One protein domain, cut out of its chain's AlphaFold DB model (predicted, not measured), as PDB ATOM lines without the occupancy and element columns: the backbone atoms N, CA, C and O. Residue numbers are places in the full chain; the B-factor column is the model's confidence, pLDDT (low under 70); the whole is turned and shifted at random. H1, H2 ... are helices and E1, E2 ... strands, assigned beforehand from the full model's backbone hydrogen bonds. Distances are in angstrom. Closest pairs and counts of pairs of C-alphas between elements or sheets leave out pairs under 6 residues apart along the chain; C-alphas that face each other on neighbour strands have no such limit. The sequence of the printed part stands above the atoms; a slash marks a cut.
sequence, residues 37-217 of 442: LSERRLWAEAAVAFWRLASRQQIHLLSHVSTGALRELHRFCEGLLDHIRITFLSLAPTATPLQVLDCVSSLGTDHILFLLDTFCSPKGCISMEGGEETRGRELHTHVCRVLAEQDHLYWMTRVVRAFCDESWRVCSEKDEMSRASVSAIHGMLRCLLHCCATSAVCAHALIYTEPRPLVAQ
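What this domain is: This is residues 37 to 217 of the 442 residues of an uncharacterized protein of Trypanosoma cruzi Dm28c (UniProt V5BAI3). Helices, mostly crossed, make an elongated body round the short helix H5, which lies near the middle between H3 and H9, with H1 packed on its beginning and H7 near its end. H2 and H6 lie toward one end of the long axis, H4, H8 and the short strand E1 toward the other, and H10 packs on H7 and H9, away from H1. The printed part has 181 residues with ten named helices and one named strand, in the order H1 to H8, E1, H9, H10, and its class is mostly helix. It is compact, with a radius of gyration of the C-alphas of 16.6 A and spans of 55 by 34 by 25 A.

How they stand to each other: H1, residues 37 to 55, touches H5, residues 112 to 120, at a steep tilt of 57 degrees, the closest C-alphas being Ala 47 and Ile 112, 5.4 A apart. H2, residues 59 to 64, touches H6, residues 122 to 128, with the C-alphas of His 60 and Met 128 closest at 5.0 A. H3, residues 69 to 90, touches H7, residues 133 to 149, at a shallow tilt of 24 degrees, the same way, with the C-alphas of His 74 and Leu 139 closest at 6.6 A. H3 and H4, residues 97 to 109, form a helical hairpin that only just touches, with 3 pairs of C-alphas within 8 A; Phe 88 and Cys 103 are closest at 7.6 A. H4 touches H8, residues 152 to 173, at a steep tilt of 64 degrees, with the C-alphas of Pro 97 and Ala 162 closest at 4.3 A. H5 touches H9, residues 179 to 198, at a shallow tilt of 16 degrees, with the C-alphas of Asp 117 and Cys 191 closest at 5.0 A. H7 touches H10, residues 200 to 207, with the C-alphas of Ala 148 and Cys 202 closest at 5.1 A. E1, residues 176 to 178, pairs with no named strand. H3 and H9 are apart. Every O i to N i+4 pair is within hydrogen-bond range in H1, H3 to H8 and H10; H9 has 15 of 16, and H2 has 0 of 2 but 3 of 3 O i to N i+3 pairs.

Where its parts are: H1 begins at C-alpha 37, (-16.277, 0.080, -61.518), and is 26.5 A long. H3 is 31.2 A, H7 24.1 A, H8 31.5 A and H9 29.0 A long. H10 ends at C-alpha 207, (-15.338, -16.434, -30.480).

The domain as a whole: The C-alphas of Thr 67 and Ser 172 are the two farthest apart, 56.6 A. The printed part has no cut and no long link. The mean pLDDT of the printed part is 91.4, and no printed residue is under 70.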
ATOM      1  N   LEU A  37     -16.749   0.995 -60.476       75.00
ATOM      2  CA  LEU A  37     -16.277   0.080 -61.518       75.00
ATOM      3  C   LEU A  37     -14.794   0.303 -61.844       75.00
ATOM      4  O   LEU A  37     -14.039  -0.663 -61.988       75.00
ATOM      5  N   SER A  38     -14.355   1.564 -61.918       79.56
ATOM      6  CA  SER A  38     -12.950   1.910 -62.161       79.56
ATOM      7  C   SER A  38     -12.032   1.435 -61.029       79.56
ATOM      8  O   SER A  38     -10.923   0.962 -61.281       79.56
ATOM      9  N   GLU A  39     -12.502   1.523 -59.786       79.88
ATOM     10  CA  GLU A  39     -11.763   1.092 -58.605       79.88
ATOM     11  C   GLU A  39     -11.648  -0.430 -58.539       79.88
ATOM     12  O   GLU A  39     -10.547  -0.956 -58.366       79.88
ATOM     13  N   ARG A  40     -12.759  -1.141 -58.758       82.81
ATOM     14  CA  ARG A  40     -12.759  -2.603 -58.822       82.81
ATOM     15  C   ARG A  40     -11.797  -3.115 -59.891       82.81
ATOM     16  O   ARG A  40     -10.994  -4.005 -59.618       82.81
ATOM     17  N   ARG A  41     -11.834  -2.531 -61.093       87.19
ATOM     18  CA  ARG A  41     -10.919  -2.899 -62.183       87.19
ATOM     19  C   ARG A  41      -9.457  -2.731 -61.772       87.19
ATOM     20  O   ARG A  41      -8.636  -3.591 -62.070       87.19
ATOM     21  N   LEU A  42      -9.134  -1.653 -61.067       89.00
ATOM     22  CA  LEU A  42      -7.771  -1.385 -60.625       89.00
ATOM     23  C   LEU A  42      -7.289  -2.393 -59.570       89.00
ATOM     24  O   LEU A  42      -6.140  -2.840 -59.633       89.00
ATOM     25  N   TRP A  43      -8.149  -2.775 -58.623       92.69
ATOM     26  CA  TRP A  43      -7.829  -3.826 -57.653       92.69
ATOM     27  C   TRP A  43      -7.669  -5.193 -58.312       92.69
ATOM     28  O   TRP A  43      -6.707  -5.895 -57.997       92.69
ATOM     29  N   ALA A  44      -8.520  -5.529 -59.282       91.62
ATOM     30  CA  ALA A  44      -8.372  -6.737 -60.090       91.62
ATOM     31  C   ALA A  44      -7.043  -6.737 -60.868       91.62
ATOM     32  O   ALA A  44      -6.287  -7.704 -60.817       91.62
ATOM     33  N   GLU A  45      -6.682  -5.630 -61.525       92.25
ATOM     34  CA  GLU A  45      -5.401  -5.496 -62.233       92.25
ATOM     35  C   GLU A  45      -4.200  -5.646 -61.282       92.25
ATOM     36  O   GLU A  45      -3.221  -6.326 -61.609       92.25
ATOM     37  N   ALA A  46      -4.274  -5.063 -60.080       91.00
ATOM     38  CA  ALA A  46      -3.240  -5.203 -59.059       91.00
ATOM     39  C   ALA A  46      -3.119  -6.648 -58.545       91.00
ATOM     40  O   ALA A  46      -2.002  -7.156 -58.417       91.00
ATOM     41  N   ALA A  47      -4.246  -7.314 -58.285       93.00
ATOM     42  CA  ALA A  47      -4.296  -8.697 -57.828       93.00
ATOM     43  C   ALA A  47      -3.789  -9.673 -58.900       93.00
ATOM     44  O   ALA A  47      -2.973 -10.540 -58.597       93.00
ATOM     45  N   VAL A  48      -4.159  -9.479 -60.169       92.50
ATOM     46  CA  VAL A  48      -3.638 -10.259 -61.304       92.50
ATOM     47  C   VAL A  48      -2.131 -10.061 -61.466       92.50
ATOM     48  O   VAL A  48      -1.397 -11.029 -61.678       92.50
ATOM     49  N   ALA A  49      -1.636  -8.824 -61.357       90.00
ATOM     50  CA  ALA A  49      -0.200  -8.556 -61.412       90.00
ATOM     51  C   ALA A  49       0.546  -9.271 -60.274       90.00
ATOM     52  O   ALA A  49       1.577  -9.904 -60.516       90.00
ATOM     53  N   PHE A  50       0.000  -9.229 -59.057       90.88
ATOM     54  CA  PHE A  50       0.551  -9.953 -57.917       90.88
ATOM     55  C   PHE A  50       0.522 -11.470 -58.131       90.88
ATOM     56  O   PHE A  50       1.536 -12.138 -57.948       90.88
ATOM     57  N   TRP A  51      -0.604 -12.018 -58.585       91.50
ATOM     58  CA  TRP A  51      -0.751 -13.442 -58.877       91.50
ATOM     59  C   TRP A  51       0.270 -13.925 -59.917       91.50
ATOM     60  O   TRP A  51       0.855 -14.999 -59.762       91.50
ATOM     61  N   ARG A  52       0.573 -13.113 -60.937       90.56
ATOM     62  CA  ARG A  52       1.632 -13.417 -61.917       90.56
ATOM     63  C   ARG A  52       3.025 -13.447 -61.286       90.56
ATOM     64  O   ARG A  52       3.813 -14.327 -61.626       90.56
ATOM     65  N   LEU A  53       3.332 -12.518 -60.377       87.94
ATOM     66  CA  LEU A  53       4.593 -12.524 -59.622       87.94
ATOM     67  C   LEU A  53       4.691 -13.763 -58.722       87.94
ATOM     68  O   LEU A  53       5.723 -14.433 -58.702       87.94
ATOM     69  N   ALA A  54       3.600 -14.101 -58.035       87.00
ATOM     70  CA  ALA A  54       3.489 -15.277 -57.180       87.00
ATOM     71  C   ALA A  54       3.709 -16.579 -57.945       87.00
ATOM     72  O   ALA A  54       4.539 -17.397 -57.555       87.00
ATOM     73  N   SER A  55       3.038 -16.722 -59.086       86.00
ATOM     74  CA  SER A  55       3.127 -17.902 -59.948       86.00
ATOM     75  C   SER A  55       4.531 -18.115 -60.521       86.00
ATOM     76  O   SER A  55       4.904 -19.237 -60.846       86.00
ATOM     77  N   ARG A  56       5.331 -17.047 -60.623       89.19
ATOM     78  CA  ARG A  56       6.741 -17.095 -61.041       89.19
ATOM     79  C   ARG A  56       7.721 -17.202 -59.871       89.19
ATOM     80  O   ARG A  56       8.921 -17.107 -60.097       89.19
ATOM     81  N   GLN A  57       7.231 -17.364 -58.639       83.31
ATOM     82  CA  GLN A  57       8.036 -17.402 -57.409       83.31
ATOM     83  C   GLN A  57       8.872 -16.126 -57.178       83.31
ATOM     84  O   GLN A  57       9.912 -16.138 -56.525       83.31
ATOM     85  N   GLN A  58       8.392 -14.989 -57.688       87.81
ATOM     86  CA  GLN A  58       9.086 -13.696 -57.676       87.81
ATOM     87  C   GLN A  58       8.523 -12.707 -56.644       87.81
ATOM     88  O   GLN A  58       8.874 -11.531 -56.665       87.81
ATOM     89  N   ILE A  59       7.666 -13.157 -55.717       83.75
ATOM     90  CA  ILE A  59       7.077 -12.298 -54.667       83.75
ATOM     91  C   ILE A  59       8.151 -11.603 -53.814       83.75
ATOM     92  O   ILE A  59       7.976 -10.445 -53.445       83.75
ATOM     93  N   HIS A  60       9.277 -12.270 -53.557       83.62
ATOM     94  CA  HIS A  60      10.399 -11.728 -52.785       83.62
ATOM     95  C   HIS A  60      10.951 -10.414 -53.348       83.62
ATOM     96  O   HIS A  60      11.477  -9.594 -52.595       83.62
ATOM     97  N   LEU A  61      10.756 -10.155 -54.645       84.88
ATOM     98  CA  LEU A  61      11.171  -8.910 -55.286       84.88
ATOM     99  C   LEU A  61      10.404  -7.680 -54.780       84.88
ATOM    100  O   LEU A  61      10.899  -6.567 -54.940       84.88
ATOM    101  N   LEU A  62       9.234  -7.850 -54.147       83.19
ATOM    102  CA  LEU A  62       8.463  -6.740 -53.572       83.19
ATOM    103  C   LEU A  62       9.246  -5.989 -52.490       83.19
ATOM    104  O   LEU A  62       9.172  -4.760 -52.427       83.19
ATOM    105  N   SER A  63      10.066  -6.707 -51.720       82.31
ATOM    106  CA  SER A  63      10.945  -6.128 -50.699       82.31
ATOM    107  C   SER A  63      11.978  -5.141 -51.267       82.31
ATOM    108  O   SER A  63      12.403  -4.220 -50.571       82.31
ATOM    109  N   HIS A  64      12.338  -5.269 -52.551       81.94
ATOM    110  CA  HIS A  64      13.328  -4.423 -53.225       81.94
ATOM    111  C   HIS A  64      12.719  -3.205 -53.938       81.94
ATOM    112  O   HIS A  64      13.451  -2.362 -54.455       81.94
ATOM    113  N   VAL A  65      11.387  -3.081 -53.974       78.44
ATOM    114  CA  VAL A  65      10.700  -2.009 -54.721       78.44
ATOM    115  C   VAL A  65      10.880  -0.638 -54.059       78.44
ATOM    116  O   VAL A  65      10.819   0.393 -54.733       78.44
ATOM    117  N   SER A  66      11.081  -0.593 -52.740       75.75
ATOM    118  CA  SER A  66      11.318   0.659 -52.021       75.75
ATOM    119  C   SER A  66      12.049   0.437 -50.702       75.75
ATOM    120  O   SER A  66      11.909  -0.608 -50.074       75.75
ATOM    121  N   THR A  67      12.745   1.467 -50.222       73.31
ATOM    122  CA  THR A  67      13.385   1.482 -48.896       73.31
ATOM    123  C   THR A  67      12.385   1.352 -47.733       73.31
ATOM    124  O   THR A  67      12.785   1.032 -46.617       73.31
ATOM    125  N   GLY A  68      11.084   1.552 -47.987       80.44
ATOM    126  CA  GLY A  68       9.986   1.425 -47.022       80.44
ATOM    127  C   GLY A  68       8.963   0.339 -47.377       80.44
ATOM    128  O   GLY A  68       7.780   0.549 -47.120       80.44
ATOM    129  N   ALA A  69       9.397  -0.776 -47.978       83.88
ATOM    130  CA  ALA A  69       8.518  -1.836 -48.494       83.88
ATOM    131  C   ALA A  69       7.450  -2.304 -47.488       83.88
ATOM    132  O   ALA A  69       6.273  -2.296 -47.836       83.88
ATOM    133  N   LEU A  70       7.829  -2.571 -46.233       89.12
ATOM    134  CA  LEU A  70       6.899  -2.984 -45.176       89.12
ATOM    135  C   LEU A  70       5.745  -1.994 -44.960       89.12
ATOM    136  O   LEU A  70       4.580  -2.378 -44.931       89.12
ATOM    137  N   ARG A  71       6.043  -0.690 -44.869       89.94
ATOM    138  CA  ARG A  71       5.014   0.350 -44.690       89.94
ATOM    139  C   ARG A  71       4.089   0.437 -45.900       89.94
ATOM    140  O   ARG A  71       2.897   0.691 -45.754       89.94
ATOM    141  N   GLU A  72       4.636   0.271 -47.097       89.75
ATOM    142  CA  GLU A  72       3.836   0.268 -48.318       89.75
ATOM    143  C   GLU A  72       2.965  -0.992 -48.424       89.75
ATOM    144  O   GLU A  72       1.831  -0.902 -48.892       89.75
ATOM    145  N   LEU A  73       3.449  -2.139 -47.938       92.06
ATOM    146  CA  LEU A  73       2.690  -3.385 -47.847       92.06
ATOM    147  C   LEU A  73       1.591  -3.316 -46.779       92.06
ATOM    148  O   LEU A  73       0.489  -3.781 -47.056       92.06
ATOM    149  N   HIS A  74       1.829  -2.661 -45.634       94.19
ATOM    150  CA  HIS A  74       0.777  -2.329 -44.661       94.19
ATOM    151  C   HIS A  74      -0.349  -1.541 -45.336       94.19
ATOM    152  O   HIS A  74      -1.481  -2.010 -45.391       94.19
ATOM    153  N   ARG A  75      -0.025  -0.404 -45.966       91.94
ATOM    154  CA  ARG A  75      -1.028   0.427 -46.654       91.94
ATOM    155  C   ARG A  75      -1.736  -0.319 -47.783       91.94
ATOM    156  O   ARG A  75      -2.924  -0.118 -48.015       91.94
ATOM    157  N   PHE A  76      -1.011  -1.165 -48.514       91.50
ATOM    158  CA  PHE A  76      -1.588  -1.931 -49.615       91.50
ATOM    159  C   PHE A  76      -2.567  -2.990 -49.101       91.50
ATOM    160  O   PHE A  76      -3.623  -3.169 -49.702       91.50
ATOM    161  N   CYS A  77      -2.253  -3.635 -47.976       94.50
ATOM    162  CA  CYS A  77      -3.165  -4.539 -47.286       94.50
ATOM    163  C   CYS A  77      -4.390  -3.800 -46.731       94.50
ATOM    164  O   CYS A  77      -5.508  -4.235 -46.987       94.50
ATOM    165  N   GLU A  78      -4.201  -2.670 -46.045       94.00
ATOM    166  CA  GLU A  78      -5.303  -1.843 -45.534       94.00
ATOM    167  C   GLU A  78      -6.251  -1.426 -46.664       94.00
ATOM    168  O   GLU A  78      -7.455  -1.632 -46.558       94.00
ATOM    169  N   GLY A  79      -5.717  -0.925 -47.783       91.75
ATOM    170  CA  GLY A  79      -6.528  -0.556 -48.944       91.75
ATOM    171  C   GLY A  79      -7.259  -1.745 -49.580       91.75
ATOM    172  O   GLY A  79      -8.403  -1.601 -50.009       91.75
ATOM    173  N   LEU A  80      -6.623  -2.922 -49.630       94.44
ATOM    174  CA  LEU A  80      -7.246  -4.144 -50.147       94.44
ATOM    175  C   LEU A  80      -8.421  -4.565 -49.267       94.44
ATOM    176  O   LEU A  80      -9.498  -4.887 -49.768       94.44
ATOM    177  N   LEU A  81      -8.197  -4.573 -47.956       94.62
ATOM    178  CA  LEU A  81      -9.209  -4.904 -46.972       94.62
ATOM    179  C   LEU A  81     -10.358  -3.895 -47.051       94.62
ATOM    180  O   LEU A  81     -11.494  -4.311 -47.264       94.62
ATOM    181  N   ASP A  82     -10.086  -2.592 -47.037       92.12
ATOM    182  CA  ASP A  82     -11.117  -1.564 -47.200       92.12
ATOM    183  C   ASP A  82     -11.948  -1.762 -48.478       92.12
ATOM    184  O   ASP A  82     -13.177  -1.707 -48.418       92.12
ATOM    185  N   HIS A  83     -11.314  -2.076 -49.612       92.25
ATOM    186  CA  HIS A  83     -12.023  -2.372 -50.857       92.25
ATOM    187  C   HIS A  83     -12.973  -3.573 -50.723       92.25
ATOM    188  O   HIS A  83     -14.145  -3.492 -51.107       92.25
ATOM    189  N   ILE A  84     -12.503  -4.681 -50.139       93.69
ATOM    190  CA  ILE A  84     -13.332  -5.874 -49.901       93.69
ATOM    191  C   ILE A  84     -14.488  -5.535 -48.953       93.69
ATOM    192  O   ILE A  84     -15.639  -5.882 -49.226       93.69
ATOM    193  N   ARG A  85     -14.205  -4.817 -47.862       91.00
ATOM    194  CA  ARG A  85     -15.200  -4.404 -46.866       91.00
ATOM    195  C   ARG A  85     -16.286  -3.548 -47.499       91.00
ATOM    196  O   ARG A  85     -17.461  -3.846 -47.320       91.00
ATOM    197  N   ILE A  86     -15.911  -2.527 -48.271       88.25
ATOM    198  CA  ILE A  86     -16.852  -1.654 -48.986       88.25
ATOM    199  C   ILE A  86     -17.694  -2.467 -49.977       88.25
ATOM    200  O   ILE A  86     -18.907  -2.278 -50.040       88.25
ATOM    201  N   THR A  87     -17.086  -3.423 -50.683       90.56
ATOM    202  CA  THR A  87     -17.805  -4.309 -51.609       90.56
ATOM    203  C   THR A  87     -18.887  -5.113 -50.876       90.56
ATOM    204  O   THR A  87     -20.038  -5.121 -51.307       90.56
ATOM    205  N   PHE A  88     -18.583  -5.708 -49.718       90.81
ATOM    206  CA  PHE A  88     -19.587  -6.427 -48.919       90.81
ATOM    207  C   PHE A  88     -20.592  -5.517 -48.202       90.81
ATOM    208  O   PHE A  88     -21.736  -5.928 -48.021       90.81
ATOM    209  N   LEU A  89     -20.207  -4.299 -47.811       87.19
ATOM    210  CA  LEU A  89     -21.125  -3.308 -47.232       87.19
ATOM    211  C   LEU A  89     -22.113  -2.758 -48.263       87.19
ATOM    212  O   LEU A  89     -23.230  -2.399 -47.902       87.19
ATOM    213  N   SER A  90     -21.721  -2.709 -49.538       86.88
ATOM    214  CA  SER A  90     -22.620  -2.311 -50.625       86.88
ATOM    215  C   SER A  90     -23.739  -3.331 -50.875       86.88
ATOM    216  O   SER A  90     -24.783  -2.980 -51.425       86.88
ATOM    217  N   LEU A  91     -23.563  -4.581 -50.426       89.06
ATOM    218  CA  LEU A  91     -24.642  -5.562 -50.397       89.06
ATOM    219  C   LEU A  91     -25.598  -5.215 -49.258       89.06
ATOM    220  O   LEU A  91     -25.209  -5.220 -48.088       89.06
ATOM    221  N   ALA A  92     -26.871  -5.004 -49.593       82.81
ATOM    222  CA  ALA A  92     -27.909  -4.786 -48.595       82.81
ATOM    223  C   ALA A  92     -27.865  -5.877 -47.495       82.81
ATOM    224  O   ALA A  92     -27.543  -7.043 -47.779       82.81
ATOM    225  N   PRO A  93     -28.230  -5.561 -46.238       81.06
ATOM    226  CA  PRO A  93     -28.354  -6.572 -45.184       81.06
ATOM    227  C   PRO A  93     -29.312  -7.713 -45.562       81.06
ATOM    228  O   PRO A  93     -29.134  -8.845 -45.124       81.06
ATOM    229  N   THR A  94     -30.288  -7.419 -46.424       85.56
ATOM    230  CA  THR A  94     -31.280  -8.347 -46.981       85.56
ATOM    231  C   THR A  94     -30.833  -9.044 -48.268       85.56
ATOM    232  O   THR A  94     -31.642  -9.746 -48.873       85.56
ATOM    233  N   ALA A  95     -29.585  -8.849 -48.714       92.25
ATOM    234  CA  ALA A  95     -29.079  -9.495 -49.922       92.25
ATOM    235  C   ALA A  95     -29.219 -11.018 -49.816       92.25
ATOM    236  O   ALA A  95     -28.938 -11.607 -48.765       92.25
ATOM    237  N   THR A  96     -29.664 -11.634 -50.909       95.25
ATOM    238  CA  THR A  96     -29.929 -13.072 -50.957       95.25
ATOM    239  C   THR A  96     -28.629 -13.869 -50.818       95.25
ATOM    240  O   THR A  96     -27.551 -13.350 -51.135       95.25
ATOM    241  N   PRO A  97     -28.694 -15.140 -50.376       95.19
ATOM    242  CA  PRO A  97     -27.522 -16.009 -50.327       95.19
ATOM    243  C   PRO A  97     -26.748 -16.034 -51.652       95.19
ATOM    244  O   PRO A  97     -25.543 -15.797 -51.655       95.19
ATOM    245  N   LEU A  98     -27.450 -16.180 -52.781       94.31
ATOM    246  CA  LEU A  98     -26.855 -16.134 -54.117       94.31
ATOM    247  C   LEU A  98     -26.090 -14.828 -54.398       94.31
ATOM    248  O   LEU A  98     -24.949 -14.884 -54.837       94.31
ATOM    249  N   GLN A  99     -26.641 -13.655 -54.059       95.38
ATOM    250  CA  GLN A  99     -25.945 -12.370 -54.255       95.38
ATOM    251  C   GLN A  99     -24.643 -12.271 -53.446       95.38
ATOM    252  O   GLN A  99     -23.649 -11.709 -53.910       95.38
ATOM    253  N   VAL A 100     -24.632 -12.820 -52.228       96.56
ATOM    254  CA  VAL A 100     -23.423 -12.892 -51.392       96.56
ATOM    255  C   VAL A 100     -22.383 -13.822 -52.030       96.56
ATOM    256  O   VAL A 100     -21.188 -13.515 -52.014       96.56
ATOM    257  N   LEU A 101     -22.828 -14.932 -52.624       95.94
ATOM    258  CA  LEU A 101     -21.962 -15.895 -53.302       95.94
ATOM    259  C   LEU A 101     -21.398 -15.370 -54.626       95.94
ATOM    260  O   LEU A 101     -20.217 -15.566 -54.905       95.94
ATOM    261  N   ASP A 102     -22.195 -14.645 -55.403       94.44
ATOM    262  CA  ASP A 102     -21.735 -13.988 -56.627       94.44
ATOM    263  C   ASP A 102     -20.665 -12.940 -56.313       94.44
ATOM    264  O   ASP A 102     -19.651 -12.843 -57.006       94.44
ATOM    265  N   CYS A 103     -20.837 -12.202 -55.211       94.50
ATOM    266  CA  CYS A 103     -19.844 -11.248 -54.729       94.50
ATOM    267  C   CYS A 103     -18.507 -11.928 -54.384       94.50
ATOM    268  O   CYS A 103     -17.457 -11.515 -54.882       94.50
ATOM    269  N   VAL A 104     -18.516 -13.007 -53.587       95.56
ATOM    270  CA  VAL A 104     -17.264 -13.699 -53.224       95.56
ATOM    271  C   VAL A 104     -16.623 -14.396 -54.431       95.56
ATOM    272  O   VAL A 104     -15.404 -14.344 -54.593       95.56
ATOM    273  N   SER A 105     -17.432 -14.979 -55.319       94.88
ATOM    274  CA  SER A 105     -16.981 -15.610 -56.566       94.88
ATOM    275  C   SER A 105     -16.304 -14.605 -57.496       94.88
ATOM    276  O   SER A 105     -15.233 -14.862 -58.054       94.88
ATOM    277  N   SER A 106     -16.879 -13.408 -57.592       93.69
ATOM    278  CA  SER A 106     -16.322 -12.285 -58.328       93.69
ATOM    279  C   SER A 106     -14.945 -11.874 -57.791       93.69
ATOM    280  O   SER A 106     -14.005 -11.735 -58.571       93.69
ATOM    281  N   LEU A 107     -14.788 -11.727 -56.470       94.44
ATOM    282  CA  LEU A 107     -13.485 -11.427 -55.853       94.44
ATOM    283  C   LEU A 107     -12.465 -12.556 -56.070       94.44
ATOM    284  O   LEU A 107     -11.272 -12.298 -56.241       94.44
ATOM    285  N   GLY A 108     -12.918 -13.811 -56.066       92.94
ATOM    286  CA  GLY A 108     -12.086 -14.970 -56.388       92.94
ATOM    287  C   GLY A 108     -11.582 -14.942 -57.832       92.94
ATOM    288  O   GLY A 108     -10.385 -15.104 -58.069       92.94
ATOM    289  N   THR A 109     -12.479 -14.671 -58.780       92.06
ATOM    290  CA  THR A 109     -12.180 -14.577 -60.220       92.06
ATOM    291  C   THR A 109     -11.211 -13.435 -60.525       92.06
ATOM    292  O   THR A 109     -10.286 -13.597 -61.316       92.06
ATOM    293  N   ASP A 110     -11.353 -12.309 -59.822       92.81
ATOM    294  CA  ASP A 110     -10.457 -11.153 -59.922       92.81
ATOM    295  C   ASP A 110      -9.100 -11.379 -59.200       92.81
ATOM    296  O   ASP A 110      -8.289 -10.461 -59.091       92.81
ATOM    297  N   HIS A 111      -8.826 -12.597 -58.700       93.88
ATOM    298  CA  HIS A 111      -7.646 -12.984 -57.904       93.88
ATOM    299  C   HIS A 111      -7.457 -12.201 -56.591       93.88
ATOM    300  O   HIS A 111      -6.417 -12.316 -55.934       93.88
ATOM    301  N   ILE A 112      -8.460 -11.440 -56.154       95.50
ATOM    302  CA  ILE A 112      -8.397 -10.625 -54.936       95.50
ATOM    303  C   ILE A 112      -8.279 -11.517 -53.696       95.50
ATOM    304  O   ILE A 112      -7.467 -11.244 -52.814       95.50
ATOM    305  N   LEU A 113      -9.014 -12.631 -53.650       95.12
ATOM    306  CA  LEU A 113      -8.916 -13.575 -52.530       95.12
ATOM    307  C   LEU A 113      -7.573 -14.313 -52.487       95.12
ATOM    308  O   LEU A 113      -7.099 -14.636 -51.406       95.12
ATOM    309  N   PHE A 114      -6.922 -14.528 -53.635       94.19
ATOM    310  CA  PHE A 114      -5.561 -15.073 -53.671       94.19
ATOM    311  C   PHE A 114      -4.548 -14.092 -53.064       94.19
ATOM    312  O   PHE A 114      -3.663 -14.481 -52.297       94.19
ATOM    313  N   LEU A 115      -4.687 -12.804 -53.391       95.44
ATOM    314  CA  LEU A 115      -3.867 -11.756 -52.792       95.44
ATOM    315  C   LEU A 115      -4.088 -11.691 -51.274       95.44
ATOM    316  O   LEU A 115      -3.118 -11.666 -50.518       95.44
ATOM    317  N   LEU A 116      -5.349 -11.728 -50.835       96.50
ATOM    318  CA  LEU A 116      -5.698 -11.759 -49.418       96.50
ATOM    319  C   LEU A 116      -5.105 -12.984 -48.704       96.50
ATOM    320  O   LEU A 116      -4.501 -12.817 -47.650       96.50
ATOM    321  N   ASP A 117      -5.198 -14.184 -49.286       95.44
ATOM    322  CA  ASP A 117      -4.625 -15.423 -48.726       95.44
ATOM    323  C   ASP A 117      -3.111 -15.298 -48.513       95.44
ATOM    324  O   ASP A 117      -2.571 -15.715 -47.488       95.44
ATOM    325  N   THR A 118      -2.423 -14.615 -49.431       94.81
ATOM    326  CA  THR A 118      -0.981 -14.370 -49.303       94.81
ATOM    327  C   THR A 118      -0.649 -13.432 -48.137       94.81
ATOM    328  O   THR A 118       0.345 -13.656 -47.449       94.81
ATOM    329  N   PHE A 119      -1.482 -12.419 -47.875       96.44
ATOM    330  CA  PHE A 119      -1.361 -11.552 -46.694       96.44
ATOM    331  C   PHE A 119      -1.771 -12.246 -45.391       96.44
ATOM    332  O   PHE A 119      -1.195 -11.974 -44.341       96.44
ATOM    333  N   CYS A 120      -2.747 -13.148 -45.443       96.62
ATOM    334  CA  CYS A 120      -3.205 -13.887 -44.270       96.62
ATOM    335  C   CYS A 120      -2.263 -15.037 -43.898       96.62
ATOM    336  O   CYS A 120      -2.381 -15.579 -42.808       96.62
ATOM    337  N   SER A 121      -1.339 -15.436 -44.775       95.44
ATOM    338  CA  SER A 121      -0.397 -16.525 -44.521       95.44
ATOM    339  C   SER A 121       0.940 -16.006 -43.979       95.44
ATOM    340  O   SER A 121       1.605 -15.226 -44.666       95.44
ATOM    341  N   PRO A 122       1.447 -16.510 -42.833       93.81
ATOM    342  CA  PRO A 122       2.772 -16.134 -42.332       93.81
ATOM    343  C   PRO A 122       3.884 -16.375 -43.360       93.81
ATOM    344  O   PRO A 122       4.758 -15.535 -43.550       93.81
ATOM    345  N   LYS A 123       3.824 -17.502 -44.082       94.12
ATOM    346  CA  LYS A 123       4.790 -17.828 -45.144       94.12
ATOM    347  C   LYS A 123       4.693 -16.853 -46.318       94.12
ATOM    348  O   LYS A 123       5.717 -16.495 -46.899       94.12
ATOM    349  N   GLY A 124       3.476 -16.425 -46.653       93.69
ATOM    350  CA  GLY A 124       3.229 -15.421 -47.684       93.69
ATOM    351  C   GLY A 124       3.844 -14.073 -47.316       93.69
ATOM    352  O   GLY A 124       4.602 -13.519 -48.110       93.69
ATOM    353  N   CYS A 125       3.628 -13.595 -46.088       95.19
ATOM    354  CA  CYS A 125       4.223 -12.351 -45.593       95.19
ATOM    355  C   CYS A 125       5.752 -12.386 -45.543       95.19
ATOM    356  O   CYS A 125       6.392 -11.449 -46.011       95.19
ATOM    357  N   ILE A 126       6.345 -13.480 -45.053       94.00
ATOM    358  CA  ILE A 126       7.805 -13.674 -45.071       94.00
ATOM    359  C   ILE A 126       8.330 -13.619 -46.508       94.00
ATOM    360  O   ILE A 126       9.330 -12.963 -46.786       94.00
ATOM    361  N   SER A 127       7.622 -14.254 -47.444       93.19
ATOM    362  CA  SER A 127       7.997 -14.215 -48.857       93.19
ATOM    363  C   SER A 127       7.907 -12.799 -49.433       93.19
ATOM    364  O   SER A 127       8.789 -12.419 -50.191       93.19
ATOM    365  N   MET A 128       6.884 -12.006 -49.085       92.06
ATOM    366  CA  MET A 128       6.741 -10.609 -49.537       92.06
ATOM    367  C   MET A 128       7.870  -9.705 -49.028       92.06
ATOM    368  O   MET A 128       8.338  -8.837 -49.764       92.06
ATOM    369  N   GLU A 129       8.364  -9.968 -47.820       92.94
ATOM    370  CA  GLU A 129       9.501  -9.277 -47.199       92.94
ATOM    371  C   GLU A 129      10.863  -9.893 -47.572       92.94
ATOM    372  O   GLU A 129      11.850  -9.748 -46.856       92.94
ATOM    373  N   GLY A 130      10.952 -10.588 -48.712       89.00
ATOM    374  CA  GLY A 130      12.236 -11.064 -49.233       89.00
ATOM    375  C   GLY A 130      12.832 -12.249 -48.467       89.00
ATOM    376  O   GLY A 130      14.029 -12.500 -48.564       89.00
ATOM    377  N   GLY A 131      12.012 -12.972 -47.702       89.56
ATOM    378  CA  GLY A 131      12.456 -14.041 -46.807       89.56
ATOM    379  C   GLY A 131      12.802 -13.562 -45.397       89.56
ATOM    380  O   GLY A 131      13.226 -14.372 -44.576       89.56
ATOM    381  N   GLU A 132      12.626 -12.275 -45.092       91.94
ATOM    382  CA  GLU A 132      12.947 -11.723 -43.778       91.94
ATOM    383  C   GLU A 132      11.832 -12.048 -42.768       91.94
ATOM    384  O   GLU A 132      10.693 -11.583 -42.868       91.94
ATOM    385  N   GLU A 133      12.147 -12.914 -41.801       93.31
ATOM    386  CA  GLU A 133      11.140 -13.469 -40.897       93.31
ATOM    387  C   GLU A 133      10.521 -12.442 -39.949       93.31
ATOM    388  O   GLU A 133       9.341 -12.562 -39.615       93.31
ATOM    389  N   THR A 134      11.302 -11.480 -39.451       94.62
ATOM    390  CA  THR A 134      10.817 -10.561 -38.413       94.62
ATOM    391  C   THR A 134       9.796  -9.583 -38.979       94.62
ATOM    392  O   THR A 134       8.685  -9.506 -38.454       94.62
ATOM    393  N   ARG A 135      10.094  -8.951 -40.115       93.50
ATOM    394  CA  ARG A 135       9.174  -8.094 -40.870       93.50
ATOM    395  C   ARG A 135       8.032  -8.884 -41.474       93.50
ATOM    396  O   ARG A 135       6.906  -8.405 -41.458       93.50
ATOM    397  N   GLY A 136       8.272 -10.110 -41.941       94.19
ATOM    398  CA  GLY A 136       7.195 -10.995 -42.387       94.19
ATOM    399  C   GLY A 136       6.177 -11.267 -41.273       94.19
ATOM    400  O   GLY A 136       4.968 -11.180 -41.495       94.19
ATOM    401  N   ARG A 137       6.648 -11.542 -40.048       94.88
ATOM    402  CA  ARG A 137       5.785 -11.687 -38.863       94.88
ATOM    403  C   ARG A 137       5.103 -10.372 -38.475       94.88
ATOM    404  O   ARG A 137       3.935 -10.408 -38.091       94.88
ATOM    405  N   GLU A 138       5.794  -9.240 -38.583       96.06
ATOM    406  CA  GLU A 138       5.225  -7.909 -38.326       96.06
ATOM    407  C   GLU A 138       4.076  -7.598 -39.297       96.06
ATOM    408  O   GLU A 138       2.970  -7.288 -38.852       96.06
ATOM    409  N   LEU A 139       4.295  -7.802 -40.600       96.12
ATOM    410  CA  LEU A 139       3.287  -7.651 -41.649       96.12
ATOM    411  C   LEU A 139       2.074  -8.543 -41.384       96.12
ATOM    412  O   LEU A 139       0.941  -8.071 -41.386       96.12
ATOM    413  N   HIS A 140       2.298  -9.825 -41.101       96.62
ATOM    414  CA  HIS A 140       1.216 -10.759 -40.804       96.62
ATOM    415  C   HIS A 140       0.424 -10.354 -39.542       96.62
ATOM    416  O   HIS A 140      -0.805 -10.439 -39.506       96.62
ATOM    417  N   THR A 141       1.117  -9.882 -38.501       96.12
ATOM    418  CA  THR A 141       0.485  -9.381 -37.269       96.12
ATOM    419  C   THR A 141      -0.379  -8.158 -37.558       96.12
ATOM    420  O   THR A 141      -1.509  -8.076 -37.073       96.12
ATOM    421  N   HIS A 142       0.113  -7.242 -38.394       96.38
ATOM    422  CA  HIS A 142      -0.643  -6.086 -38.855       96.38
ATOM    423  C   HIS A 142      -1.907  -6.503 -39.625       96.38
ATOM    424  O   HIS A 142      -2.990  -6.039 -39.280       96.38
ATOM    425  N   VAL A 143      -1.802  -7.432 -40.584       96.19
ATOM    426  CA  VAL A 143      -2.949  -7.966 -41.351       96.19
ATOM    427  C   VAL A 143      -4.022  -8.519 -40.410       96.19
ATOM    428  O   VAL A 143      -5.194  -8.163 -40.518       96.19
ATOM    429  N   CYS A 144      -3.624  -9.358 -39.451       96.25
ATOM    430  CA  CYS A 144      -4.542  -9.950 -38.481       96.25
ATOM    431  C   CYS A 144      -5.249  -8.892 -37.627       96.25
ATOM    432  O   CYS A 144      -6.448  -8.996 -37.366       96.25
ATOM    433  N   ARG A 145      -4.514  -7.865 -37.193       94.88
ATOM    434  CA  ARG A 145      -5.087  -6.756 -36.433       94.88
ATOM    435  C   ARG A 145      -6.143  -6.018 -37.257       94.88
ATOM    436  O   ARG A 145      -7.260  -5.867 -36.780       94.88
ATOM    437  N   VAL A 146      -5.828  -5.642 -38.499       94.19
ATOM    438  CA  VAL A 146      -6.774  -4.940 -39.386       94.19
ATOM    439  C   VAL A 146      -8.014  -5.799 -39.664       94.19
ATOM    440  O   VAL A 146      -9.131  -5.297 -39.585       94.19
ATOM    441  N   LEU A 147      -7.846  -7.105 -39.908       94.38
ATOM    442  CA  LEU A 147      -8.965  -8.038 -40.095       94.38
ATOM    443  C   LEU A 147      -9.935  -8.056 -38.906       94.38
ATOM    444  O   LEU A 147     -11.149  -8.101 -39.112       94.38
ATOM    445  N   ALA A 148      -9.400  -8.055 -37.684       90.50
ATOM    446  CA  ALA A 148     -10.201  -8.083 -36.466       90.50
ATOM    447  C   ALA A 148     -10.839  -6.721 -36.151       90.50
ATOM    448  O   ALA A 148     -12.007  -6.679 -35.787       90.50
ATOM    449  N   GLU A 149     -10.099  -5.621 -36.314       88.88
ATOM    450  CA  GLU A 149     -10.559  -4.262 -35.986       88.88
ATOM    451  C   GLU A 149     -11.564  -3.694 -37.001       88.88
ATOM    452  O   GLU A 149     -12.364  -2.834 -36.645       88.88
ATOM    453  N   GLN A 150     -11.534  -4.146 -38.259       85.31
ATOM    454  CA  GLN A 150     -12.418  -3.652 -39.325       85.31
ATOM    455  C   GLN A 150     -13.568  -4.619 -39.678       85.31
ATOM    456  O   GLN A 150     -14.079  -4.598 -40.800       85.31
ATOM    457  N   ASP A 151     -13.972  -5.484 -38.743       83.44
ATOM    458  CA  ASP A 151     -15.122  -6.393 -38.873       83.44
ATOM    459  C   ASP A 151     -15.087  -7.325 -40.104       83.44
ATOM    460  O   ASP A 151     -16.123  -7.773 -40.608       83.44
ATOM    461  N   HIS A 152     -13.900  -7.693 -40.603       93.31
ATOM    462  CA  HIS A 152     -13.817  -8.590 -41.763       93.31
ATOM    463  C   HIS A 152     -14.342  -9.994 -41.464       93.31
ATOM    464  O   HIS A 152     -14.868 -10.672 -42.347       93.31
ATOM    465  N   LEU A 153     -14.256 -10.420 -40.206       93.88
ATOM    466  CA  LEU A 153     -14.779 -11.711 -39.768       93.88
ATOM    467  C   LEU A 153     -16.301 -11.809 -39.968       93.88
ATOM    468  O   LEU A 153     -16.818 -12.902 -40.213       93.88
ATOM    469  N   TYR A 154     -17.023 -10.683 -39.924       93.12
ATOM    470  CA  TYR A 154     -18.474 -10.658 -40.102       93.12
ATOM    471  C   TYR A 154     -18.885 -11.069 -41.519       93.12
ATOM    472  O   TYR A 154     -19.679 -11.995 -41.693       93.12
ATOM    473  N   TRP A 155     -18.333 -10.431 -42.557       93.69
ATOM    474  CA  TRP A 155     -18.702 -10.791 -43.931       93.69
ATOM    475  C   TRP A 155     -18.188 -12.187 -44.299       93.69
ATOM    476  O   TRP A 155     -18.900 -12.925 -44.977       93.69
ATOM    477  N   MET A 156     -17.009 -12.590 -43.808       96.88
ATOM    478  CA  MET A 156     -16.460 -13.918 -44.100       96.88
ATOM    479  C   MET A 156     -17.357 -15.028 -43.539       96.88
ATOM    480  O   MET A 156     -17.666 -16.002 -44.221       96.88
ATOM    481  N   THR A 157     -17.843 -14.869 -42.307       95.81
ATOM    482  CA  THR A 157     -18.773 -15.832 -41.698       95.81
ATOM    483  C   THR A 157     -20.181 -15.756 -42.299       95.81
ATOM    484  O   THR A 157     -20.841 -16.788 -42.444       95.81
ATOM    485  N   ARG A 158     -20.627 -14.572 -42.748       94.81
ATOM    486  CA  ARG A 158     -21.859 -14.406 -43.542       94.81
ATOM    487  C   ARG A 158     -21.800 -15.181 -44.863       94.81
ATOM    488  O   ARG A 158     -22.801 -15.785 -45.236       94.81
ATOM    489  N   VAL A 159     -20.653 -15.197 -45.544       97.44
ATOM    490  CA  VAL A 159     -20.453 -15.974 -46.780       97.44
ATOM    491  C   VAL A 159     -20.622 -17.475 -46.524       97.44
ATOM    492  O   VAL A 159     -21.292 -18.143 -47.305       97.44
ATOM    493  N   VAL A 160     -20.084 -18.005 -45.417       97.75
ATOM    494  CA  VAL A 160     -20.261 -19.425 -45.046       97.75
ATOM    495  C   VAL A 160     -21.739 -19.757 -44.852       97.75
ATOM    496  O   VAL A 160     -22.230 -20.749 -45.387       97.75
ATOM    497  N   ARG A 161     -22.479 -18.897 -44.143       96.50
ATOM    498  CA  ARG A 161     -23.922 -19.075 -43.963       96.50
ATOM    499  C   ARG A 161     -24.669 -19.067 -45.302       96.50
ATOM    500  O   ARG A 161     -25.449 -19.978 -45.561       96.50
ATOM    501  N   ALA A 162     -24.392 -18.073 -46.149       97.19
ATOM    502  CA  ALA A 162     -24.993 -17.952 -47.477       97.19
ATOM    503  C   ALA A 162     -24.711 -19.186 -48.346       97.19
ATOM    504  O   ALA A 162     -25.607 -19.688 -49.016       97.19
ATOM    505  N   PHE A 163     -23.493 -19.725 -48.283       97.88
ATOM    506  CA  PHE A 163     -23.135 -20.963 -48.966       97.88
ATOM    507  C   PHE A 163     -23.987 -22.151 -48.514       97.88
ATOM    508  O   PHE A 163     -24.471 -22.908 -49.355       97.88
ATOM    509  N   CYS A 164     -24.189 -22.321 -47.207       97.69
ATOM    510  CA  CYS A 164     -25.013 -23.409 -46.688       97.69
ATOM    511  C   CYS A 164     -26.480 -23.269 -47.117       97.69
ATOM    512  O   CYS A 164     -27.074 -24.257 -47.548       97.69
ATOM    513  N   ASP A 165     -27.040 -22.058 -47.027       96.81
ATOM    514  CA  ASP A 165     -28.417 -21.768 -47.451       96.81
ATOM    515  C   ASP A 165     -28.607 -22.057 -48.946       96.81
ATOM    516  O   ASP A 165     -29.553 -22.744 -49.336       96.81
ATOM    517  N   GLU A 166     -27.670 -21.606 -49.781       96.56
ATOM    518  CA  GLU A 166     -27.720 -21.834 -51.223       96.56
ATOM    519  C   GLU A 166     -27.535 -23.312 -51.581       96.56
ATOM    520  O   GLU A 166     -28.262 -23.836 -52.417       96.56
ATOM    521  N   SER A 167     -26.618 -24.016 -50.908       95.88
ATOM    522  CA  SER A 167     -26.414 -25.459 -51.103       95.88
ATOM    523  C   SER A 167     -27.691 -26.251 -50.827       95.88
ATOM    524  O   SER A 167     -28.023 -27.192 -51.545       95.88
ATOM    525  N   TRP A 168     -28.434 -25.868 -49.788       95.19
ATOM    526  CA  TRP A 168     -29.718 -26.486 -49.480       95.19
ATOM    527  C   TRP A 168     -30.796 -26.133 -50.518       95.19
ATOM    528  O   TRP A 168     -31.536 -27.026 -50.950       95.19
ATOM    529  N   ARG A 169     -30.848 -24.870 -50.974       94.56
ATOM    530  CA  ARG A 169     -31.749 -24.431 -52.053       94.56
ATOM    531  C   ARG A 169     -31.504 -25.224 -53.335       94.56
ATOM    532  O   ARG A 169     -32.438 -25.840 -53.840       94.56
ATOM    533  N   VAL A 170     -30.265 -25.273 -53.831       92.06
ATOM    534  CA  VAL A 170     -29.953 -25.934 -55.109       92.06
ATOM    535  C   VAL A 170     -30.238 -27.436 -55.069       92.06
ATOM    536  O   VAL A 170     -30.725 -27.991 -56.050       92.06
ATOM    537  N   CYS A 171     -30.040 -28.102 -53.924       88.75
ATOM    538  CA  CYS A 171     -30.417 -29.507 -53.756       88.75
ATOM    539  C   CYS A 171     -31.935 -29.707 -53.855       88.75
ATOM    540  O   CYS A 171     -32.390 -30.707 -54.411       88.75
ATOM    541  N   SER A 172     -32.709 -28.762 -53.320       86.06
ATOM    542  CA  SER A 172     -34.174 -28.808 -53.332       86.06
ATOM    543  C   SER A 172     -34.740 -28.492 -54.719       86.06
ATOM    544  O   SER A 172     -35.673 -29.151 -55.178       86.06
ATOM    545  N   GLU A 173     -34.143 -27.523 -55.411       88.06
ATOM    546  CA  GLU A 173     -34.586 -27.035 -56.722       88.06
ATOM    547  C   GLU A 173     -33.951 -27.786 -57.906       88.06
ATOM    548  O   GLU A 173     -34.360 -27.589 -59.046       88.06
ATOM    549  N   LYS A 174     -33.021 -28.715 -57.636       82.06
ATOM    550  CA  LYS A 174     -32.239 -29.469 -58.638       82.06
ATOM    551  C   LYS A 174     -31.435 -28.555 -59.565       82.06
ATOM    552  O   LYS A 174     -31.348 -28.796 -60.767       82.06
ATOM    553  N   ASP A 175     -30.872 -27.517 -58.970       86.31
ATOM    554  CA  ASP A 175     -30.021 -26.532 -59.620       86.31
ATOM    555  C   ASP A 175     -28.538 -26.857 -59.359       86.31
ATOM    556  O   ASP A 175     -28.201 -27.787 -58.615       86.31
ATOM    557  N   GLU A 176     -27.644 -26.103 -59.984       88.31
ATOM    558  CA  GLU A 176     -26.201 -26.297 -59.902       88.31
ATOM    559  C   GLU A 176     -25.522 -25.150 -59.147       88.31
ATOM    560  O   GLU A 176     -25.934 -23.993 -59.191       88.31
ATOM    561  N   MET A 177     -24.421 -25.469 -58.472       89.88
ATOM    562  CA  MET A 177     -23.541 -24.490 -57.846       89.88
ATOM    563  C   MET A 177     -22.330 -24.182 -58.717       89.88
ATOM    564  O   MET A 177     -21.717 -25.074 -59.304       89.88
ATOM    565  N   SER A 178     -21.914 -22.916 -58.722       90.31
ATOM    566  CA  SER A 178     -20.689 -22.495 -59.402       90.31
ATOM    567  C   SER A 178     -19.439 -22.987 -58.668       90.31
ATOM    568  O   SER A 178     -19.246 -22.697 -57.480       90.31
ATOM    569  N   ARG A 179     -18.527 -23.665 -59.383       91.62
ATOM    570  CA  ARG A 179     -17.212 -24.045 -58.834       91.62
ATOM    571  C   ARG A 179     -16.384 -22.834 -58.403       91.62
ATOM    572  O   ARG A 179     -15.631 -22.929 -57.432       91.62
ATOM    573  N   ALA A 180     -16.519 -21.703 -59.097       91.19
ATOM    574  CA  ALA A 180     -15.796 -20.481 -58.758       91.19
ATOM    575  C   ALA A 180     -16.162 -19.997 -57.345       91.19
ATOM    576  O   ALA A 180     -15.265 -19.692 -56.558       91.19
ATOM    577  N   SER A 181     -17.448 -20.051 -56.984       93.12
ATOM    578  CA  SER A 181     -17.924 -19.725 -55.637       93.12
ATOM    579  C   SER A 181     -17.331 -20.669 -54.588       93.12
ATOM    580  O   SER A 181     -16.774 -20.203 -53.599       93.12
ATOM    581  N   VAL A 182     -17.367 -21.988 -54.821       95.06
ATOM    582  CA  VAL A 182     -16.799 -22.989 -53.892       95.06
ATOM    583  C   VAL A 182     -15.302 -22.743 -53.660       95.06
ATOM    584  O   VAL A 182     -14.846 -22.663 -52.520       95.06
ATOM    585  N   SER A 183     -14.537 -22.548 -54.738       94.62
ATOM    586  CA  SER A 183     -13.095 -22.277 -54.679       94.62
ATOM    587  C   SER A 183     -12.775 -20.975 -53.933       94.62
ATOM    588  O   SER A 183     -11.872 -20.933 -53.090       94.62
ATOM    589  N   ALA A 184     -13.554 -19.919 -54.185       95.94
ATOM    590  CA  ALA A 184     -13.420 -18.635 -53.508       95.94
ATOM    591  C   ALA A 184     -13.648 -18.760 -51.992       95.94
ATOM    592  O   ALA A 184     -12.860 -18.235 -51.202       95.94
ATOM    593  N   ILE A 185     -14.671 -19.512 -51.575       97.44
ATOM    594  CA  ILE A 185     -14.970 -19.740 -50.154       97.44
ATOM    595  C   ILE A 185     -13.868 -20.567 -49.490       97.44
ATOM    596  O   ILE A 185     -13.459 -20.224 -48.384       97.44
ATOM    597  N   HIS A 186     -13.323 -21.592 -50.156       95.75
ATOM    598  CA  HIS A 186     -12.151 -22.311 -49.639       95.75
ATOM    599  C   HIS A 186     -10.962 -21.374 -49.410       95.75
ATOM    600  O   HIS A 186     -10.325 -21.437 -48.358       95.75
ATOM    601  N   GLY A 187     -10.663 -20.491 -50.369       94.31
ATOM    602  CA  GLY A 187      -9.607 -19.487 -50.218       94.31
ATOM    603  C   GLY A 187      -9.854 -18.563 -49.022       94.31
ATOM    604  O   GLY A 187      -8.961 -18.344 -48.209       94.31
ATOM    605  N   MET A 188     -11.089 -18.089 -48.858       97.38
ATOM    606  CA  MET A 188     -11.498 -17.252 -47.727       97.38
ATOM    607  C   MET A 188     -11.397 -17.986 -46.377       97.38
ATOM    608  O   MET A 188     -10.875 -17.432 -45.411       97.38
ATOM    609  N   LEU A 189     -11.858 -19.236 -46.289       97.94
ATOM    610  CA  LEU A 189     -11.746 -20.049 -45.073       97.94
ATOM    611  C   LEU A 189     -10.286 -20.342 -44.722       97.94
ATOM    612  O   LEU A 189      -9.930 -20.346 -43.545       97.94
ATOM    613  N   ARG A 190      -9.414 -20.509 -45.723       95.88
ATOM    614  CA  ARG A 190      -7.968 -20.632 -45.507       95.88
ATOM    615  C   ARG A 190      -7.367 -19.358 -44.910       95.88
ATOM    616  O   ARG A 190      -6.586 -19.459 -43.966       95.88
ATOM    617  N   CYS A 191      -7.788 -18.181 -45.384       96.56
ATOM    618  CA  CYS A 191      -7.402 -16.895 -44.793       96.56
ATOM    619  C   CYS A 191      -7.782 -16.845 -43.306       96.56
ATOM    620  O   CYS A 191      -6.933 -16.591 -42.449       96.56
ATOM    621  N   LEU A 192      -9.049 -17.155 -42.996       96.50
ATOM    622  CA  LEU A 192      -9.549 -17.210 -41.620       96.50
ATOM    623  C   LEU A 192      -8.759 -18.195 -40.759       96.50
ATOM    624  O   LEU A 192      -8.413 -17.868 -39.625       96.50
ATOM    625  N   LEU A 193      -8.455 -19.380 -41.292       96.31
ATOM    626  CA  LEU A 193      -7.699 -20.408 -40.588       96.31
ATOM    627  C   LEU A 193      -6.291 -19.918 -40.252       96.31
ATOM    628  O   LEU A 193      -5.863 -20.046 -39.106       96.31
ATOM    629  N   HIS A 194      -5.576 -19.340 -41.222       95.19
ATOM    630  CA  HIS A 194      -4.229 -18.827 -40.994       95.19
ATOM    631  C   HIS A 194      -4.210 -17.744 -39.911       95.19
ATOM    632  O   HIS A 194      -3.407 -17.836 -38.975       95.19
ATOM    633  N   CYS A 195      -5.132 -16.782 -39.975       95.62
ATOM    634  CA  CYS A 195      -5.211 -15.702 -38.998       95.62
ATOM    635  C   CYS A 195      -5.666 -16.194 -37.617       95.62
ATOM    636  O   CYS A 195      -5.035 -15.862 -36.618       95.62
ATOM    637  N   CYS A 196      -6.706 -17.027 -37.520       94.19
ATOM    638  CA  CYS A 196      -7.217 -17.505 -36.228       94.19
ATOM    639  C   CYS A 196      -6.287 -18.521 -35.554       94.19
ATOM    640  O   CYS A 196      -6.247 -18.589 -34.330       94.19
ATOM    641  N   ALA A 197      -5.495 -19.280 -36.316       92.19
ATOM    642  CA  ALA A 197      -4.508 -20.199 -35.747       92.19
ATOM    643  C   ALA A 197      -3.292 -19.479 -35.133       92.19
ATOM    644  O   ALA A 197      -2.558 -20.077 -34.345       92.19
ATOM    645  N   THR A 198      -3.047 -18.217 -35.497       91.38
ATOM    646  CA  THR A 198      -1.812 -17.489 -35.157       91.38
ATOM    647  C   THR A 198      -2.065 -16.216 -34.348       91.38
ATOM    648  O   THR A 198      -1.310 -15.921 -33.422       91.38
ATOM    649  N   SER A 199      -3.153 -15.493 -34.601       92.75
ATOM    650  CA  SER A 199      -3.527 -14.258 -33.909       92.75
ATOM    651  C   SER A 199      -4.596 -14.510 -32.850       92.75
ATOM    652  O   SER A 199      -5.717 -14.916 -33.158       92.75
ATOM    653  N   ALA A 200      -4.264 -14.205 -31.592       90.94
ATOM    654  CA  ALA A 200      -5.236 -14.224 -30.502       90.94
ATOM    655  C   ALA A 200      -6.342 -13.176 -30.707       90.94
ATOM    656  O   ALA A 200      -7.484 -13.438 -30.359       90.94
ATOM    657  N   VAL A 201      -6.031 -12.036 -31.336       91.44
ATOM    658  CA  VAL A 201      -7.006 -10.965 -31.601       91.44
ATOM    659  C   VAL A 201      -8.086 -11.442 -32.575       91.44
ATOM    660  O   VAL A 201      -9.269 -11.286 -32.292       91.44
ATOM    661  N   CYS A 202      -7.706 -12.096 -33.682       93.81
ATOM    662  CA  CYS A 202      -8.677 -12.645 -34.638       93.81
ATOM    663  C   CYS A 202      -9.519 -13.756 -34.014       93.81
ATOM    664  O   CYS A 202     -10.739 -13.764 -34.158       93.81
ATOM    665  N   ALA A 203      -8.872 -14.686 -33.309       92.94
ATOM    666  CA  ALA A 203      -9.571 -15.777 -32.649       92.94
ATOM    667  C   ALA A 203     -10.545 -15.254 -31.578       92.94
ATOM    668  O   ALA A 203     -11.679 -15.717 -31.512       92.94
ATOM    669  N   HIS A 204     -10.158 -14.236 -30.808       91.56
ATOM    670  CA  HIS A 204     -11.026 -13.623 -29.803       91.56
ATOM    671  C   HIS A 204     -12.208 -12.913 -30.457       91.56
ATOM    672  O   HIS A 204     -13.350 -13.135 -30.068       91.56
ATOM    673  N   ALA A 205     -11.947 -12.117 -31.495       91.56
ATOM    674  CA  ALA A 205     -12.990 -11.438 -32.250       91.56
ATOM    675  C   ALA A 205     -13.976 -12.417 -32.905       91.56
ATOM    676  O   ALA A 205     -15.135 -12.061 -33.057       91.56
ATOM    677  N   LEU A 206     -13.559 -13.641 -33.255       92.38
ATOM    678  CA  LEU A 206     -14.439 -14.678 -33.808       92.38
ATOM    679  C   LEU A 206     -15.294 -15.385 -32.737       92.38
ATOM    680  O   LEU A 206     -16.446 -15.736 -33.004       92.38
ATOM    681  N   ILE A 207     -14.721 -15.636 -31.554       90.94
ATOM    682  CA  ILE A 207     -15.338 -16.434 -30.480       90.94
ATOM    683  C   ILE A 207     -16.216 -15.594 -29.545       90.94
ATOM    684  O   ILE A 207     -17.222 -16.094 -29.061       90.94
ATOM    685  N   TYR A 208     -15.861 -14.334 -29.303       88.25
ATOM    686  CA  TYR A 208     -16.467 -13.509 -28.251       88.25
ATOM    687  C   TYR A 208     -17.248 -12.307 -28.783       88.25
ATOM    688  O   TYR A 208     -17.517 -11.361 -28.049       88.25
ATOM    689  N   THR A 209     -17.597 -12.302 -30.070       84.81
ATOM    690  CA  THR A 209     -18.422 -11.230 -30.639       84.81
ATOM    691  C   THR A 209     -19.808 -11.220 -29.999       84.81
ATOM    692  O   THR A 209     -20.490 -12.244 -29.970       84.81
ATOM    693  N   GLU A 210     -20.268 -10.051 -29.566       76.25
ATOM    694  CA  GLU A 210     -21.641  -9.837 -29.101       76.25
ATOM    695  C   GLU A 210     -22.536  -9.283 -30.228       76.25
ATOM    696  O   GLU A 210     -22.035  -8.631 -31.147       76.25
ATOM    697  N   PRO A 211     -23.867  -9.523 -30.207       78.12
ATOM    698  CA  PRO A 211     -24.634 -10.281 -29.209       78.12
ATOM    699  C   PRO A 211     -24.608 -11.802 -29.432       78.12
ATOM    700  O   PRO A 211     -25.166 -12.553 -28.635       78.12
ATOM    701  N   ARG A 212     -24.032 -12.267 -30.547       82.75
ATOM    702  CA  ARG A 212     -23.850 -13.690 -30.849       82.75
ATOM    703  C   ARG A 212     -22.478 -13.913 -31.477       82.75
ATOM    704  O   ARG A 212     -22.190 -13.245 -32.474       82.75
ATOM    705  N   PRO A 213     -21.712 -14.907 -31.006       88.56
ATOM    706  CA  PRO A 213     -20.414 -15.216 -31.581       88.56
ATOM    707  C   PRO A 213     -20.465 -15.527 -33.073       88.56
ATOM    708  O   PRO A 213     -21.279 -16.336 -33.535       88.56
ATOM    709  N   LEU A 214     -19.544 -14.934 -33.834       92.25
ATOM    710  CA  LEU A 214     -19.420 -15.170 -35.275       92.25
ATOM    711  C   LEU A 214     -19.089 -16.632 -35.594       92.25
ATOM    712  O   LEU A 214     -19.561 -17.170 -36.599       92.25
ATOM    713  N   VAL A 215     -18.361 -17.310 -34.700       92.75
ATOM    714  CA  VAL A 215     -18.069 -18.748 -34.807       92.75
ATOM    715  C   VAL A 215     -19.335 -19.597 -34.955       92.75
ATOM    716  O   VAL A 215     -19.302 -20.640 -35.605       92.75
ATOM    717  N   ALA A 216     -20.488 -19.147 -34.447       92.19
ATOM    718  CA  ALA A 216     -21.746 -19.871 -34.588       92.19
ATOM    719  C   ALA A 216     -22.174 -20.059 -36.055       92.19
ATOM    720  O   ALA A 216     -22.825 -21.057 -36.370       92.19
ATOM    721  N   GLN A 217     -21.793 -19.141 -36.952       94.31
ATOM    722  CA  GLN A 217     -22.060 -19.267 -38.387       94.31
ATOM    723  C   GLN A 217     -21.200 -20.362 -39.036       94.31
ATOM    724  O   GLN A 217     -21.622 -20.967 -40.014       94.31
TER     725      GLN A 217